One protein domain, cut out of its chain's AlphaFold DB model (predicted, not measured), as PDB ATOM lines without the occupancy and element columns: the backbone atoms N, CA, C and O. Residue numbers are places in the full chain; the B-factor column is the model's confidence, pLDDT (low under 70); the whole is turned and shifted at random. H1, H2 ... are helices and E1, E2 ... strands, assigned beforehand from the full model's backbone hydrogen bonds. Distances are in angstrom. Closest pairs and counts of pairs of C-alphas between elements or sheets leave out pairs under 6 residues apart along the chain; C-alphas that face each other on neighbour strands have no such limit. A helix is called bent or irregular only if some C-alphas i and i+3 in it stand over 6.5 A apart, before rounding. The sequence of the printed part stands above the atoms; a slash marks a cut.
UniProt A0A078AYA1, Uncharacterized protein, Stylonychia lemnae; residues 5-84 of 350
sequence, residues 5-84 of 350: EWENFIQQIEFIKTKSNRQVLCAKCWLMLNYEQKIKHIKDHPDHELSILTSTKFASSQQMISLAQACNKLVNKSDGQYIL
ATOM      1  N   GLU A   5     169.818 176.661 126.468       69.12
ATOM      2  CA  GLU A   5     170.497 176.849 127.758       69.12
ATOM      3  C   GLU A   5     171.249 175.592 128.204       69.12
ATOM      4  O   GLU A   5     172.354 175.687 128.736       69.12
ATOM      5  N   TRP A   6     170.670 174.417 127.948       75.19
ATOM      6  CA  TRP A   6     171.290 173.133 128.247       75.19
ATOM      7  C   TRP A   6     172.500 172.887 127.350       75.19
ATOM      8  O   TRP A   6     173.567 172.546 127.850       75.19
ATOM      9  N   GLU A   7     172.382 173.152 126.048       77.50
ATOM     10  CA  GLU A   7     173.517 173.065 125.122       77.50
ATOM     11  C   GLU A   7     174.661 174.001 125.531       77.50
ATOM     12  O   GLU A   7     175.813 173.572 125.596       77.50
ATOM     13  N   ASN A   8     174.354 175.252 125.891       78.94
ATOM     14  CA  ASN A   8     175.351 176.199 126.397       78.94
ATOM     15  C   ASN A   8     176.027 175.695 127.680       78.94
ATOM     16  O   ASN A   8     177.238 175.845 127.847       78.94
ATOM     17  N   PHE A   9     175.261 175.095 128.590       78.31
ATOM     18  CA  PHE A   9     175.790 174.516 129.820       78.31
ATOM     19  C   PHE A   9     176.710 173.319 129.547       78.31
ATOM     20  O   PHE A   9     177.807 173.249 130.104       78.31
ATOM     21  N   ILE A  10     176.316 172.415 128.647       79.56
ATOM     22  CA  ILE A  10     177.148 171.278 128.237       79.56
ATOM     23  C   ILE A  10     178.443 171.752 127.578       79.56
ATOM     24  O   ILE A  10     179.518 171.291 127.962       79.56
ATOM     25  N   GLN A  11     178.378 172.738 126.682       81.50
ATOM     26  CA  GLN A  11     179.575 173.330 126.076       81.50
ATOM     27  C   GLN A  11     180.513 173.942 127.125       81.50
ATOM     28  O   GLN A  11     181.733 173.806 127.020       81.50
ATOM     29  N   GLN A  12     179.974 174.578 128.172       79.25
ATOM     30  CA  GLN A  12     180.787 175.093 129.280       79.25
ATOM     31  C   GLN A  12     181.471 173.964 130.060       79.25
ATOM     32  O   GLN A  12     182.657 174.080 130.375       79.25
ATOM     33  N   ILE A  13     180.777 172.854 130.327       79.00
ATOM     34  CA  ILE A  13     181.374 171.675 130.975       79.00
ATOM     35  C   ILE A  13     182.496 171.085 130.115       79.00
ATOM     36  O   ILE A  13     183.588 170.815 130.621       79.00
ATOM     37  N   GLU A  14     182.264 170.915 128.814       80.75
ATOM     38  CA  GLU A  14     183.266 170.388 127.883       80.75
ATOM     39  C   GLU A  14     184.484 171.312 127.770       80.75
ATOM     40  O   GLU A  14     185.633 170.858 127.762       80.75
ATOM     41  N   PHE A  15     184.266 172.626 127.778       79.44
ATOM     42  CA  PHE A  15     185.347 173.604 127.812       79.44
ATOM     43  C   PHE A  15     186.190 173.500 129.095       79.44
ATOM     44  O   PHE A  15     187.421 173.551 129.045       79.44
ATOM     45  N   ILE A  16     185.554 173.295 130.250       73.31
ATOM     46  CA  ILE A  16     186.255 173.100 131.530       73.31
ATOM     47  C   ILE A  16     187.059 171.800 131.522       73.31
ATOM     48  O   ILE A  16     188.161 171.749 132.070       73.31
ATOM     49  N   LYS A  17     186.542 170.758 130.867       74.31
ATOM     50  CA  LYS A  17     187.245 169.484 130.699       74.31
ATOM     51  C   LYS A  17     188.544 169.646 129.898       74.31
ATOM     52  O   LYS A  17     189.540 169.012 130.233       74.31
ATOM     53  N   THR A  18     188.547 170.491 128.865       70.25
ATOM     54  CA  THR A  18     189.708 170.679 127.973       70.25
ATOM     55  C   THR A  18     190.761 171.633 128.541       70.25
ATOM     56  O   THR A  18     191.958 171.381 128.404       70.25
ATOM     57  N   LYS A  19     190.361 172.702 129.243       63.25
ATOM     58  CA  LYS A  19     191.304 173.592 129.938       63.25
ATOM     59  C   LYS A  19     191.620 173.075 131.342       63.25
ATOM     60  O   LYS A  19     191.024 173.529 132.310       63.25
ATOM     61  N   SER A  20     192.598 172.167 131.428       52.97
ATOM     62  CA  SER A  20     193.397 171.808 132.620       52.97
ATOM     63  C   SER A  20     192.829 172.303 133.964       52.97
ATOM     64  O   SER A  20     193.059 173.452 134.323       52.97
ATOM     65  N   ASN A  21     192.090 171.441 134.679       60.75
ATOM     66  CA  ASN A  21     191.837 171.391 136.137       60.75
ATOM     67  C   ASN A  21     191.673 172.693 136.958       60.75
ATOM     68  O   ASN A  21     191.780 172.661 138.184       60.75
ATOM     69  N   ARG A  22     191.387 173.844 136.349       74.56
ATOM     70  CA  ARG A  22     191.371 175.131 137.066       74.56
ATOM     71  C   ARG A  22     190.105 175.370 137.869       74.56
ATOM     72  O   ARG A  22     190.093 176.302 138.672       74.56
ATOM     73  N   GLN A  23     189.065 174.572 137.646       88.12
ATOM     74  CA  GLN A  23     187.784 174.752 138.306       88.12
ATOM     75  C   GLN A  23     187.339 173.489 139.043       88.12
ATOM     76  O   GLN A  23     187.526 172.367 138.570       88.12
ATOM     77  N   VAL A  24     186.747 173.697 140.215       92.31
ATOM     78  CA  VAL A  24     186.186 172.667 141.089       92.31
ATOM     79  C   VAL A  24     184.745 173.018 141.440       92.31
ATOM     80  O   VAL A  24     184.414 174.191 141.601       92.31
ATOM     81  N   LEU A  25     183.889 172.010 141.557       93.94
ATOM     82  CA  LEU A  25     182.492 172.175 141.943       93.94
ATOM     83  C   LEU A  25     182.359 171.917 143.441       93.94
ATOM     84  O   LEU A  25     182.693 170.828 143.900       93.94
ATOM     85  N   CYS A  26     181.849 172.878 144.202       95.50
ATOM     86  CA  CYS A  26     181.378 172.599 145.555       95.50
ATOM     87  C   CYS A  26     179.951 172.061 145.478       95.50
ATOM     88  O   CYS A  26     179.046 172.796 145.088       95.50
ATOM     89  N   ALA A  27     179.737 170.797 145.845       94.19
ATOM     90  CA  ALA A  27     178.420 170.177 145.729       94.19
ATOM     91  C   ALA A  27     177.420 170.681 146.786       94.19
ATOM     92  O   ALA A  27     176.250 170.883 146.466       94.19
ATOM     93  N   LYS A  28     177.892 170.983 148.009       94.44
ATOM     94  CA  LYS A  28     177.076 171.591 149.078       94.44
ATOM     95  C   LYS A  28     176.541 172.967 148.672       94.44
ATOM     96  O   LYS A  28     175.347 173.227 148.788       94.44
ATOM     97  N   CYS A  29     177.412 173.835 148.154       94.38
ATOM     98  CA  CYS A  29     177.032 175.188 147.726       94.38
ATOM     99  C   CYS A  29     176.481 175.256 146.303       94.38
ATOM    100  O   CYS A  29     175.964 176.296 145.908       94.38
ATOM    101  N   TRP A  30     176.622 174.178 145.534       94.25
ATOM    102  CA  TRP A  30     176.315 174.139 144.110       94.25
ATOM    103  C   TRP A  30     176.986 175.270 143.317       94.25
ATOM    104  O   TRP A  30     176.343 175.984 142.552       94.25
ATOM    105  N   LEU A  31     178.290 175.460 143.538       93.56
ATOM    106  CA  LEU A  31     179.038 176.593 142.992       93.56
ATOM    107  C   LEU A  31     180.325 176.140 142.308       93.56
ATOM    108  O   LEU A  31     181.120 175.397 142.892       93.56
ATOM    109  N   MET A  32     180.543 176.628 141.087       92.38
ATOM    110  CA  MET A  32     181.812 176.467 140.387       92.38
ATOM    111  C   MET A  32     182.844 177.485 140.866       92.38
ATOM    112  O   MET A  32     182.654 178.694 140.755       92.38
ATOM    113  N   LEU A  33     183.967 176.980 141.371       92.06
ATOM    114  CA  LEU A  33     185.047 177.759 141.967       92.06
ATOM    115  C   LEU A  33     186.333 177.575 141.165       92.06
ATOM    116  O   LEU A  33     186.691 176.457 140.800       92.06
ATOM    117  N   ASN A  34     187.075 178.654 140.936       91.56
ATOM    118  CA  ASN A  34     188.468 178.570 140.507       91.56
ATOM    119  C   ASN A  34     189.400 178.216 141.692       91.56
ATOM    120  O   ASN A  34     188.959 178.131 142.838       91.56
ATOM    121  N   TYR A  35     190.696 178.015 141.437       90.69
ATOM    122  CA  TYR A  35     191.667 177.654 142.483       90.69
ATOM    123  C   TYR A  35     191.738 178.661 143.649       90.69
ATOM    124  O   TYR A  35     191.719 178.260 144.811       90.69
ATOM    125  N   GLU A  36     191.767 179.964 143.363       91.31
ATOM    126  CA  GLU A  36     191.825 181.008 144.397       91.31
ATOM    127  C   GLU A  36     190.525 181.075 145.209       91.31
ATOM    128  O   GLU A  36     190.546 181.192 146.436       91.31
ATOM    129  N   GLN A  37     189.384 180.951 144.529       94.12
ATOM    130  CA  GLN A  37     188.058 180.890 145.135       94.12
ATOM    131  C   GLN A  37     187.902 179.637 145.994       94.12
ATOM    132  O   GLN A  37     187.342 179.733 147.077       94.12
ATOM    133  N   LYS A  38     188.445 178.488 145.570       94.38
ATOM    134  CA  LYS A  38     188.472 177.254 146.367       94.38
ATOM    135  C   LYS A  38     189.202 177.475 147.689       94.38
ATOM    136  O   LYS A  38     188.681 177.086 148.727       94.38
ATOM    137  N   ILE A  39     190.393 178.082 147.660       94.75
ATOM    138  CA  ILE A  39     191.178 178.326 148.882       94.75
ATOM    139  C   ILE A  39     190.390 179.205 149.855       94.75
ATOM    140  O   ILE A  39     190.292 178.870 151.032       94.75
ATOM    141  N   LYS A  40     189.798 180.300 149.362       96.44
ATOM    142  CA  LYS A  40     188.947 181.174 150.183       96.44
ATOM    143  C   LYS A  40     187.734 180.414 150.726       96.44
ATOM    144  O   LYS A  40     187.495 180.430 151.923       96.44
ATOM    145  N   HIS A  41     187.051 179.663 149.868       95.81
ATOM    146  CA  HIS A  41     185.862 178.904 150.235       95.81
ATOM    147  C   HIS A  41     186.126 177.867 151.331       95.81
ATOM    148  O   HIS A  41     185.342 177.778 152.263       95.81
ATOM    149  N   ILE A  42     187.232 177.117 151.260       96.31
ATOM    150  CA  ILE A  42     187.600 176.137 152.298       96.31
ATOM    151  C   ILE A  42     188.007 176.834 153.601       96.31
ATOM    152  O   ILE A  42     187.745 176.319 154.682       96.31
ATOM    153  N   LYS A  43     188.632 178.014 153.519       97.00
ATOM    154  CA  LYS A  43     188.965 178.806 154.707       97.00
ATOM    155  C   LYS A  43     187.706 179.285 155.438       97.00
ATOM    156  O   LYS A  43     187.684 179.255 156.665       97.00
ATOM    157  N   ASP A  44     186.691 179.708 154.689       96.94
ATOM    158  CA  ASP A  44     185.428 180.212 155.237       96.94
ATOM    159  C   ASP A  44     184.485 179.062 155.659       96.94
ATOM    160  O   ASP A  44     183.765 179.180 156.649       96.94
ATOM    161  N   HIS A  45     184.532 177.932 154.944       96.69
ATOM    162  CA  HIS A  45     183.708 176.734 155.155       96.69
ATOM    163  C   HIS A  45     184.566 175.453 155.147       96.69
ATOM    164  O   HIS A  45     184.602 174.722 154.148       96.69
ATOM    165  N   PRO A  46     185.281 175.147 156.244       96.56
ATOM    166  CA  PRO A  46     186.187 173.997 156.292       96.56
ATOM    167  C   PRO A  46     185.463 172.646 156.169       96.56
ATOM    168  O   PRO A  46     186.022 171.689 155.640       96.56
ATOM    169  N   ASP A  47     184.192 172.557 156.568       96.94
ATOM    170  CA  ASP A  47     183.373 171.343 156.455       96.94
ATOM    171  C   ASP A  47     182.936 171.025 155.009       96.94
ATOM    172  O   ASP A  47     182.313 169.989 154.750       96.94
ATOM    173  N   HIS A  48     183.238 171.906 154.050       96.44
ATOM    174  CA  HIS A  48     182.943 171.706 152.631       96.44
ATOM    175  C   HIS A  48     184.079 171.020 151.868       96.44
ATOM    176  O   HIS A  48     183.874 170.645 150.715       96.44
ATOM    177  N   GLU A  49     185.256 170.824 152.472       95.19
ATOM    178  CA  GLU A  49     186.436 170.291 151.779       95.19
ATOM    179  C   GLU A  49     186.164 168.942 151.088       95.19
ATOM    180  O   GLU A  49     186.534 168.750 149.927       95.19
ATOM    181  N   LEU A  50     185.440 168.039 151.759       94.62
ATOM    182  CA  LEU A  50     185.075 166.721 151.221       94.62
ATOM    183  C   LEU A  50     184.028 166.791 150.100       94.62
ATOM    184  O   LEU A  50     183.934 165.879 149.279       94.62
ATOM    185  N   SER A  51     183.258 167.876 150.049       95.31
ATOM    186  CA  SER A  51     182.218 168.125 149.048       95.31
ATOM    187  C   SER A  51     182.753 168.843 147.801       95.31
ATOM    188  O   SER A  51     181.976 169.151 146.893       95.31
ATOM    189  N   ILE A  52     184.062 169.116 147.735       94.19
ATOM    190  CA  ILE A  52     184.716 169.676 146.551       94.19
ATOM    191  C   ILE A  52     185.013 168.565 145.541       94.19
ATOM    192  O   ILE A  52     185.821 167.661 145.769       94.19
ATOM    193  N   LEU A  53     184.397 168.671 144.369       92.94
ATOM    194  CA  LEU A  53     184.579 167.763 143.250       92.94
ATOM    195  C   LEU A  53     185.492 168.389 142.197       92.94
ATOM    196  O   LEU A  53     185.374 169.562 141.851       92.94
ATOM    197  N   THR A  54     186.405 167.588 141.659       90.31
ATOM    198  CA  THR A  54     187.219 167.950 140.494       90.31
ATOM    199  C   THR A  54     186.465 167.655 139.206       90.31
ATOM    200  O   THR A  54     185.557 166.823 139.200       90.31
ATOM    201  N   SER A  55     186.879 168.284 138.103       84.06
ATOM    202  CA  SER A  55     186.307 168.074 136.762       84.06
ATOM    203  C   SER A  55     186.118 166.595 136.420       84.06
ATOM    204  O   SER A  55     185.071 166.213 135.922       84.06
ATOM    205  N   THR A  56     187.060 165.724 136.782       82.75
ATOM    206  CA  THR A  56     186.966 164.270 136.561       82.75
ATOM    207  C   THR A  56     185.702 163.614 137.122       82.75
ATOM    208  O   THR A  56     185.271 162.598 136.590       82.75
ATOM    209  N   LYS A  57     185.109 164.176 138.182       82.50
ATOM    210  CA  LYS A  57     183.925 163.627 138.854       82.50
ATOM    211  C   LYS A  57     182.597 164.150 138.291       82.50
ATOM    212  O   LYS A  57     181.565 163.564 138.595       82.50
ATOM    213  N   PHE A  58     182.610 165.241 137.519       83.69
ATOM    214  CA  PHE A  58     181.394 165.883 136.992       83.69
ATOM    215  C   PHE A  58     181.456 166.217 135.490       83.69
ATOM    216  O   PHE A  58     180.537 166.835 134.961       83.69
ATOM    217  N   ALA A  59     182.534 165.853 134.790       78.00
ATOM    218  CA  ALA A  59     182.783 166.275 133.411       78.00
ATOM    219  C   ALA A  59     181.887 165.598 132.363       78.00
ATOM    220  O   ALA A  59     181.914 166.025 131.210       78.00
ATOM    221  N   SER A  60     181.139 164.544 132.704       84.44
ATOM    222  CA  SER A  60     180.141 163.990 131.786       84.44
ATOM    223  C   SER A  60     178.762 164.596 132.044       84.44
ATOM    224  O   SER A  60     178.377 164.844 133.185       84.44
ATOM    225  N   SER A  61     177.997 164.800 130.968       83.69
ATOM    226  CA  SER A  61     176.611 165.276 131.046       83.69
ATOM    227  C   SER A  61     175.771 164.409 131.996       83.69
ATOM    228  O   SER A  61     175.108 164.934 132.887       83.69
ATOM    229  N   GLN A  62     175.888 163.081 131.887       88.56
ATOM    230  CA  GLN A  62     175.194 162.133 132.762       88.56
ATOM    231  C   GLN A  62     175.610 162.281 134.231       88.56
ATOM    232  O   GLN A  62     174.745 162.352 135.096       88.56
ATOM    233  N   GLN A  63     176.912 162.391 134.525       89.06
ATOM    234  CA  GLN A  63     177.397 162.595 135.895       89.06
ATOM    235  C   GLN A  63     176.872 163.900 136.487       89.06
ATOM    236  O   GLN A  63     176.471 163.924 137.648       89.06
ATOM    237  N   MET A  64     176.845 164.972 135.694       89.25
ATOM    238  CA  MET A  64     176.311 166.257 136.132       89.25
ATOM    239  C   MET A  64     174.805 166.183 136.413       89.25
ATOM    240  O   MET A  64     174.354 166.738 137.412       89.25
ATOM    241  N   ILE A  65     174.032 165.468 135.586       89.19
ATOM    242  CA  ILE A  65     172.598 165.244 135.828       89.19
ATOM    243  C   ILE A  65     172.386 164.453 137.119       89.19
ATOM    244  O   ILE A  65     171.643 164.908 137.988       89.19
ATOM    245  N   SER A  66     173.067 163.314 137.281       91.06
ATOM    246  CA  SER A  66     172.949 162.484 138.486       91.06
ATOM    247  C   SER A  66     173.345 163.257 139.742       91.06
ATOM    248  O   SER A  66     172.675 163.171 140.770       91.06
ATOM    249  N   LEU A  67     174.399 164.069 139.653       92.00
ATOM    250  CA  LEU A  67     174.844 164.917 140.749       92.00
ATOM    251  C   LEU A  67     173.816 166.013 141.075       92.00
ATOM    252  O   LEU A  67     173.524 166.249 142.246       92.00
ATOM    253  N   ALA A  68     173.246 166.668 140.060       91.62
ATOM    254  CA  ALA A  68     172.205 167.675 140.247       91.62
ATOM    255  C   ALA A  68     170.945 167.073 140.873       91.62
ATOM    256  O   ALA A  68     170.333 167.695 141.739       91.62
ATOM    257  N   GLN A  69     170.587 165.852 140.481       93.06
ATOM    258  CA  GLN A  69     169.496 165.102 141.086       93.06
ATOM    259  C   GLN A  69     169.786 164.806 142.563       93.06
ATOM    260  O   GLN A  69     168.969 165.151 143.412       93.06
ATOM    261  N   ALA A  70     170.973 164.276 142.882       91.75
ATOM    262  CA  ALA A  70     171.383 163.996 144.260       91.75
ATOM    263  C   ALA A  70     171.399 165.261 145.140       91.75
ATOM    264  O   ALA A  70     171.023 165.217 146.306       91.75
ATOM    265  N   CYS A  71     171.778 166.412 144.578       91.69
ATOM    266  CA  CYS A  71     171.848 167.686 145.303       91.69
ATOM    267  C   CYS A  71     170.518 168.463 145.345       91.69
ATOM    268  O   CYS A  71     170.502 169.612 145.809       91.69
ATOM    269  N   ASN A  72     169.419 167.890 144.837       93.62
ATOM    270  CA  ASN A  72     168.124 168.564 144.675       93.62
ATOM    271  C   ASN A  72     168.239 169.894 143.898       93.62
ATOM    272  O   ASN A  72     167.729 170.937 144.310       93.62
ATOM    273  N   LYS A  73     168.988 169.879 142.792       92.94
ATOM    274  CA  LYS A  73     169.227 171.020 141.881       92.94
ATOM    275  C   LYS A  73     168.578 170.832 140.512       92.94
ATOM    276  O   LYS A  73     168.737 171.666 139.623       92.94
ATOM    277  N   LEU A  74     167.836 169.742 140.364       90.25
ATOM    278  CA  LEU A  74     167.011 169.420 139.215       90.25
ATOM    279  C   LEU A  74     165.607 170.003 139.440       90.25
ATOM    280  O   LEU A  74     164.939 169.661 140.413       90.25
ATOM    281  N   VAL A  75     165.173 170.905 138.564       88.06
ATOM    282  CA  VAL A  75     163.876 171.588 138.640       88.06
ATOM    283  C   VAL A  75     162.986 171.088 137.512       88.06
ATOM    284  O   VAL A  75     163.326 171.208 136.336       88.06
ATOM    285  N   ASN A  76     161.817 170.567 137.874       87.44
ATOM    286  CA  ASN A  76     160.785 170.178 136.919       87.44
ATOM    287  C   ASN A  76     159.836 171.367 136.701       87.44
ATOM    288  O   ASN A  76     159.243 171.869 137.656       87.44
ATOM    289  N   LYS A  77     159.698 171.823 135.454       87.56
ATOM    290  CA  LYS A  77     158.712 172.828 135.026       87.56
ATOM    291  C   LYS A  77     157.746 172.199 134.014       87.56
ATOM    292  O   LYS A  77     157.979 171.085 133.551       87.56
ATOM    293  N   SER A  78     156.680 172.918 133.651       87.94
ATOM    294  CA  SER A  78     155.710 172.484 132.626       87.94
ATOM    295  C   SER A  78     156.368 172.113 131.296       87.94
ATOM    296  O   SER A  78     155.911 171.200 130.617       87.94
ATOM    297  N   ASP A  79     157.463 172.795 130.966       85.56
ATOM    298  CA  ASP A  79     158.113 172.722 129.657       85.56
ATOM    299  C   ASP A  79     159.267 171.701 129.626       85.56
ATOM    300  O   ASP A  79     159.899 171.491 128.590       85.56
ATOM    301  N   GLY A  80     159.553 171.054 130.762       86.06
ATOM    302  CA  GLY A  80     160.589 170.036 130.881       86.06
ATOM    303  C   GLY A  80     161.386 170.104 132.181       86.06
ATOM    304  O   GLY A  80     161.027 170.778 133.149       86.06
ATOM    305  N   GLN A  81     162.493 169.369 132.196       83.69
ATOM    306  CA  GLN A  81     163.408 169.284 133.325       83.69
ATOM    307  C   GLN A  81     164.666 170.119 133.064       83.69
ATOM    308  O   GLN A  81     165.269 170.020 131.996       83.69
ATOM    309  N   TYR A  82     165.061 170.917 134.055       86.19
ATOM    310  CA  TYR A  82     166.173 171.861 133.973       86.19
ATOM    311  C   TYR A  82     167.110 171.682 135.164       86.19
ATOM    312  O   TYR A  82     166.671 171.380 136.271       86.19
ATOM    313  N   ILE A  83     168.404 171.911 134.955       86.62
ATOM    314  CA  ILE A  83     169.399 171.913 136.030       86.62
ATOM    315  C   ILE A  83     169.703 173.357 136.403       86.62
ATOM    316  O   ILE A  83     169.963 174.187 135.531       86.62
ATOM    317  N   LEU A  84     169.678 173.661 137.701       87.25
ATOM    318  CA  LEU A  84     170.150 174.948 138.195       87.25
ATOM    319  C   LEU A  84     171.632 175.094 137.862       87.25
ATOM    320  O   LEU A  84     172.439 174.228 138.196       87.25
TER     321      LEU A  84
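Overview. This is residues 5 to 84 of the 350 residues of an uncharacterized protein of Stylonychia lemnae (UniProt A0A078AYA1). Two small lobes stand at opposite ends of an elongated shape: one is the three-stranded sheet E2 E1 E3 with H2 over one face and H3 at its margin, the other is the hairpin E4 and E5 with H5 beside it. The short H4 lies in the chain between the lobes, and H1 runs along one side from the hairpin lobe toward the sheet lobe; residues 76 to 81 of the hairpin stick out free. The printed part has 80 residues, with five named helices and five named strands in the order H1 E1 E2 H2 H3 E3 H4 H5 E4 E5, of mixed class; both sheets, E2 E1 E3 and E4 E5, are antiparallel. It is compact, with a radius of gyration of the C-alphas of 13.1 A, yet only just elongated, spanning 40 by 27 by 16 A.

Arrangement. Start at the inner strand E1, residues 23 to 26. It forms a hairpin with E2, residues 31 to 34, where N 24 and O 33 are 2.8 A apart, within hydrogen-bond range. On its other side is E3, residues 52 to 54, with N 25 and O 53 at 2.9 A. H2, residues 35 to 44, is on this sheet in two layers, helix on one face, at a height of 9.7 A; it lies over E1 and runs along the strands, at 5 degrees to E1 on the local plane. H3, residues 46 to 51, only grazes the sheet with residues 48 to 51; it is irregular, C-alphas 47 and 50 being 7.2 A apart. E2, H2 H3, E3 form a split strand-helix-strand unit, two strands running the same way with E1 between them, and its crossover is right-handed. Next find H4, residues 55 to 58, which only grazes the sheet. H1, residues 5 to 18, only just touches H4, with residues 16 to 17 alone and 3 pairs of C-alphas within 8 A; the closest are those of Lys 17 and Ser 55, 6.3 A. H5, residues 61 to 70, is close to H1 but not clearly touching; their closest C-alphas, Ile 10 and Ser 61, are 6.6 A apart. In the hairpin of E4, residues 74 to 77, and E5, residues 80 to 83, N 75 and O 82 are 2.8 A apart; the closest C-alphas of H5 and E4, Ala 68 and Leu 74, are 5.6 A apart. H5 and E1 are apart. Every O i to N i+4 pair is within hydrogen-bond range in H1, H2 and H5; H3 has 0 of 2, but 2 of 3 O i to N i+3 pairs, and H4 is too short for an i+4 pair.

Along the chain. Find C-alpha 5 at (170.497, 176.849, 127.758); from there H1 runs 20.2 A to C-alpha 18. H2 is 14.4 A long and H5 14.3 A. E5 ends at C-alpha 83, (169.399, 171.913, 136.030).

Size, cuts and confidence. The C-alphas farthest apart, Lys 43 and Ser 78, are 40.4 A apart. The printed part has no cut, and its links between named elements are tight. Its mean pLDDT is 87.1; residue 5 and residues 19 to 21 are under 70.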